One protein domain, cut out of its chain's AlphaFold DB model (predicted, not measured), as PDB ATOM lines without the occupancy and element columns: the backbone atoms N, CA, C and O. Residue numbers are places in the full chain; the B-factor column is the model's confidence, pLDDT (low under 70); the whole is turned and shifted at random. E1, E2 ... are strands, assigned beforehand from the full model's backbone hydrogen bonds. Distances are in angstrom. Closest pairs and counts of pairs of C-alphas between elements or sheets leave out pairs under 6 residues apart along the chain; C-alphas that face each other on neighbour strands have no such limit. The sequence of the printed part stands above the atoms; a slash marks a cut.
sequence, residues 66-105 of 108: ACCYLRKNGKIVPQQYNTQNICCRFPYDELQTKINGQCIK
ATOM      1  N   ALA A  66     176.319 141.184 173.166       96.62
ATOM      2  CA  ALA A  66     175.595 140.923 174.404       96.62
ATOM      3  C   ALA A  66     175.530 142.190 175.266       96.62
ATOM      4  O   ALA A  66     176.214 143.179 174.995       96.62
ATOM      5  N   CYS A  67     174.704 142.155 176.313       97.69
ATOM      6  CA  CYS A  67     174.617 143.227 177.298       97.69
ATOM      7  C   CYS A  67     175.329 142.844 178.593       97.69
ATOM      8  O   CYS A  67     175.126 141.753 179.124       97.69
ATOM      9  N   CYS A  68     176.131 143.762 179.117       97.56
ATOM     10  CA  CYS A  68     176.730 143.684 180.437       97.56
ATOM     11  C   CYS A  68     176.104 144.737 181.345       97.56
ATOM     12  O   CYS A  68     176.086 145.912 180.994       97.56
ATOM     13  N   TYR A  69     175.637 144.340 182.522       96.50
ATOM     14  CA  TYR A  69     175.067 145.253 183.511       96.50
ATOM     15  C   TYR A  69     176.148 145.658 184.509       96.50
ATOM     16  O   TYR A  69     176.330 145.010 185.540       96.50
ATOM     17  N   LEU A  70     176.907 146.700 184.161       96.56
ATOM     18  CA  LEU A  70     178.040 147.151 184.959       96.56
ATOM     19  C   LEU A  70     177.580 147.887 186.219       96.56
ATOM     20  O   LEU A  70     176.596 148.620 186.192       96.56
ATOM     21  N   ARG A  71     178.323 147.752 187.314       95.44
ATOM     22  CA  ARG A  71     178.105 148.493 188.558       95.44
ATOM     23  C   ARG A  71     179.018 149.714 188.572       95.44
ATOM     24  O   ARG A  71     180.222 149.589 188.755       95.44
ATOM     25  N   LYS A  72     178.455 150.908 188.386       93.81
ATOM     26  CA  LYS A  72     179.197 152.178 188.437       93.81
ATOM     27  C   LYS A  72     178.570 153.099 189.468       93.81
ATOM     28  O   LYS A  72     177.406 153.464 189.337       93.81
ATOM     29  N   ASN A  73     179.336 153.477 190.493       91.19
ATOM     30  CA  ASN A  73     178.892 154.390 191.556       91.19
ATOM     31  C   ASN A  73     177.542 153.975 192.181       91.19
ATOM     32  O   ASN A  73     176.642 154.795 192.343       91.19
ATOM     33  N   GLY A  74     177.369 152.676 192.458       89.94
ATOM     34  CA  GLY A  74     176.134 152.122 193.027       89.94
ATOM     35  C   GLY A  74     174.950 152.000 192.057       89.94
ATOM     36  O   GLY A  74     173.899 151.508 192.455       89.94
ATOM     37  N   LYS A  75     175.104 152.402 190.788       93.19
ATOM     38  CA  LYS A  75     174.084 152.262 189.740       93.19
ATOM     39  C   LYS A  75     174.417 151.127 188.779       93.19
ATOM     40  O   LYS A  75     175.586 150.818 188.549       93.19
ATOM     41  N   ILE A  76     173.375 150.546 188.188       94.69
ATOM     42  CA  ILE A  76     173.505 149.602 187.079       94.69
ATOM     43  C   ILE A  76     173.561 150.386 185.771       94.69
ATOM     44  O   ILE A  76     172.662 151.166 185.475       94.69
ATOM     45  N   VAL A  77     174.626 150.171 185.007       96.31
ATOM     46  CA  VAL A  77     174.862 150.783 183.701       96.31
ATOM     47  C   VAL A  77     174.922 149.661 182.667       96.31
ATOM     48  O   VAL A  77     175.932 148.950 182.605       96.31
ATOM     49  N   PRO A  78     173.858 149.449 181.876       97.12
ATOM     50  CA  PRO A  78     173.903 148.491 180.788       97.12
ATOM     51  C   PRO A  78     174.909 148.951 179.726       97.12
ATOM     52  O   PRO A  78     174.990 150.128 179.370       97.12
ATOM     53  N   GLN A  79     175.704 148.015 179.224       96.56
ATOM     54  CA  GLN A  79     176.750 148.263 178.244       96.56
ATOM     55  C   GLN A  79     176.797 147.116 177.240       96.56
ATOM     56  O   GLN A  79     176.965 145.952 177.608       96.56
ATOM     57  N   GLN A  80     176.687 147.452 175.958       96.94
ATOM     58  CA  GLN A  80     176.847 146.485 174.880       96.94
ATOM     59  C   GLN A  80     178.319 146.068 174.756       96.94
ATOM     60  O   GLN A  80     179.217 146.902 174.906       96.94
ATOM     61  N   TYR A  81     178.577 144.795 174.461       96.56
ATOM     62  CA  TYR A  81     179.925 144.293 174.186       96.56
ATOM     63  C   TYR A  81     179.914 143.148 173.172       96.56
ATOM     64  O   TYR A  81     178.947 142.392 173.084       96.56
ATOM     65  N   ASN A  82     181.012 142.996 172.427       96.00
ATOM     66  CA  ASN A  82     181.199 141.878 171.507       96.00
ATOM     67  C   ASN A  82     181.748 140.654 172.266       96.00
ATOM     68  O   ASN A  82     182.812 140.683 172.878       96.00
ATOM     69  N   THR A  83     181.009 139.553 172.219       95.31
ATOM     70  CA  THR A  83     181.289 138.300 172.937       95.31
ATOM     71  C   THR A  83     182.506 137.520 172.414       95.31
ATOM     72  O   THR A  83     183.009 136.619 173.102       95.31
ATOM     73  N   GLN A  84     183.015 137.852 171.222       95.06
ATOM     74  CA  GLN A  84     184.232 137.250 170.674       95.06
ATOM     75  C   GLN A  84     185.484 137.715 171.412       95.06
ATOM     76  O   GLN A  84     186.351 136.895 171.713       95.06
ATOM     77  N   ASN A  85     185.569 139.009 171.714       95.31
ATOM     78  CA  ASN A  85     186.793 139.663 172.174       95.31
ATOM     79  C   ASN A  85     186.641 140.394 173.514       95.31
ATOM     80  O   ASN A  85     187.637 140.888 174.036       95.31
ATOM     81  N   ILE A  86     185.441 140.429 174.100       96.62
ATOM     82  CA  ILE A  86     185.183 141.049 175.398       96.62
ATOM     83  C   ILE A  86     184.457 140.074 176.334       96.62
ATOM     84  O   ILE A  86     183.574 139.313 175.935       96.62
ATOM     85  N   CYS A  87     184.827 140.120 177.609       95.94
ATOM     86  CA  CYS A  87     184.149 139.446 178.703       95.94
ATOM     87  C   CYS A  87     183.391 140.441 179.588       95.94
ATOM     88  O   CYS A  87     183.911 141.494 179.958       95.94
ATOM     89  N   CYS A  88     182.203 140.026 180.020       96.19
ATOM     90  CA  CYS A  88     181.457 140.607 181.131       96.19
ATOM     91  C   CYS A  88     181.441 139.582 182.271       96.19
ATOM     92  O   CYS A  88     180.855 138.508 182.122       96.19
ATOM     93  N   ARG A  89     182.128 139.857 183.382       94.25
ATOM     94  CA  ARG A  89     182.239 138.923 184.515       94.25
ATOM     95  C   ARG A  89     182.220 139.652 185.851       94.25
ATOM     96  O   ARG A  89     182.608 140.817 185.930       94.25
ATOM     97  N   PHE A  90     181.817 138.922 186.893       92.06
ATOM     98  CA  PHE A  90     181.903 139.362 188.284       92.06
ATOM     99  C   PHE A  90     183.302 139.944 188.579       92.06
ATOM    100  O   PHE A  90     184.297 139.352 188.147       92.06
ATOM    101  N   PRO A  91     183.410 141.087 189.282       92.44
ATOM    102  CA  PRO A  91     182.357 141.816 190.016       92.44
ATOM    103  C   PRO A  91     181.398 142.684 189.179       92.44
ATOM    104  O   PRO A  91     180.474 143.264 189.744       92.44
ATOM    105  N   TYR A  92     181.552 142.703 187.851       94.50
ATOM    106  CA  TYR A  92     180.804 143.556 186.915       94.50
ATOM    107  C   TYR A  92     181.132 145.049 187.030       94.50
ATOM    108  O   TYR A  92     180.307 145.888 186.699       94.50
ATOM    109  N   ASP A  93     182.339 145.402 187.460       93.06
ATOM    110  CA  ASP A  93     182.754 146.810 187.538       93.06
ATOM    111  C   ASP A  93     183.179 147.355 186.160       93.06
ATOM    112  O   ASP A  93     182.978 148.527 185.837       93.06
ATOM    113  N   GLU A  94     183.729 146.483 185.310       93.38
ATOM    114  CA  GLU A  94     184.269 146.823 183.992       93.38
ATOM    115  C   GLU A  94     184.205 145.640 183.013       93.38
ATOM    116  O   GLU A  94     184.134 144.471 183.409       93.38
ATOM    117  N   LEU A  95     184.264 145.955 181.718       94.94
ATOM    118  CA  LEU A  95     184.466 144.974 180.654       94.94
ATOM    119  C   LEU A  95     185.945 144.581 180.573       94.94
ATOM    120  O   LEU A  95     186.826 145.409 180.778       94.94
ATOM    121  N   GLN A  96     186.213 143.322 180.239       95.00
ATOM    122  CA  GLN A  96     187.570 142.769 180.180       95.00
ATOM    123  C   GLN A  96     187.887 142.283 178.770       95.00
ATOM    124  O   GLN A  96     187.001 141.774 178.085       95.00
ATOM    125  N   THR A  97     189.142 142.372 178.339       95.00
ATOM    126  CA  THR A  97     189.549 141.833 177.036       95.00
ATOM    127  C   THR A  97     189.592 140.311 177.089       95.00
ATOM    128  O   THR A  97     190.064 139.724 178.061       95.00
ATOM    129  N   LYS A  98     189.110 139.658 176.034       95.50
ATOM    130  CA  LYS A  98     189.168 138.210 175.863       95.50
ATOM    131  C   LYS A  98     190.297 137.856 174.900       95.50
ATOM    132  O   LYS A  98     190.217 138.166 173.715       95.50
ATOM    133  N   ILE A  99     191.326 137.182 175.406       93.38
ATOM    134  CA  ILE A  99     192.478 136.704 174.631       93.38
ATOM    135  C   ILE A  99     192.548 135.188 174.789       93.38
ATOM    136  O   ILE A  99     192.559 134.685 175.908       93.38
ATOM    137  N   ASN A 100     192.545 134.448 173.676       91.06
ATOM    138  CA  ASN A 100     192.580 132.976 173.666       91.06
ATOM    139  C   ASN A 100     191.527 132.328 174.590       91.06
ATOM    140  O   ASN A 100     191.792 131.353 175.287       91.06
ATOM    141  N   GLY A 101     190.324 132.912 174.642       89.81
ATOM    142  CA  GLY A 101     189.229 132.438 175.495       89.81
ATOM    143  C   GLY A 101     189.318 132.849 176.970       89.81
ATOM    144  O   GLY A 101     188.349 132.654 177.703       89.81
ATOM    145  N   GLN A 102     190.422 133.460 177.404       92.75
ATOM    146  CA  GLN A 102     190.615 133.941 178.768       92.75
ATOM    147  C   GLN A 102     190.294 135.429 178.892       92.75
ATOM    148  O   GLN A 102     190.624 136.226 178.019       92.75
ATOM    149  N   CYS A 103     189.653 135.796 180.000       92.88
ATOM    150  CA  CYS A 103     189.313 137.179 180.315       92.88
ATOM    151  C   CYS A 103     190.458 137.818 181.099       92.88
ATOM    152  O   CYS A 103     190.806 137.344 182.181       92.88
ATOM    153  N   ILE A 104     191.031 138.880 180.550       89.88
ATOM    154  CA  ILE A 104     192.178 139.585 181.107       89.88
ATOM    155  C   ILE A 104     191.728 141.004 181.445       89.88
ATOM    156  O   ILE A 104     191.283 141.759 180.578       89.88
ATOM    157  N   LYS A 105     191.850 141.371 182.723       80.94
ATOM    158  CA  LYS A 105     191.816 142.775 183.132       80.94
ATOM    159  C   LYS A 105     193.133 143.408 182.705       80.94
ATOM    160  O   LYS A 105     194.185 142.996 183.195       80.94
TER     161      LYS A 105
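What this domain is: This is residues 66 to 105 of the 108 residues of an uncharacterized protein of Heterorhabditis bacteriophora (UniProt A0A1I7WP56). A long two-stranded hairpin, E1 and E2, reaches out from a small three-stranded sheet, E3, E4 and E5, with few contacts between the two. The 40 printed residues hold five named strands, E1 to E5 in chain order, and no named helix: all strand. Both sheets are antiparallel; E3 - E4 - E5 is a meander, each strand the antiparallel neighbour of the one before. The whole is compact, radius of gyration of the C-alphas 10.0 A, and only just elongated, spanning 32 by 17 by 10 A.

How they stand to each other: E1, residues 66 to 72, and E2, residues 75 to 82, form a hairpin, with N 70 and O 77 2.9 A apart. The closest C-alphas of E1 and E3, residues 86 to 88, are those of Cys 68 and Cys 88, 5.7 A apart. E3 and E4, residues 95 to 99, form a hairpin, with N 87 and O 96 2.8 A apart. E4 and E5, residues 102 to 104, form another, with N 104 and O 97 2.8 A apart. E5 is apart from E1 and E2.

Where its parts are: E1 runs 18.3 A from C-alpha 66 at (175.595, 140.923, 174.404). E2 measures 22.2 A, E3 6.9 A and E4 13.0 A. E5, 6.3 A, ends with C-alpha 104 at (192.178, 139.585, 181.107).

The domain as a whole: The farthest C-alphas, Gly 74 and Asn 100, are 31.8 A apart. The printed part has no cut and no long link. No printed residue is under 70 in pLDDT.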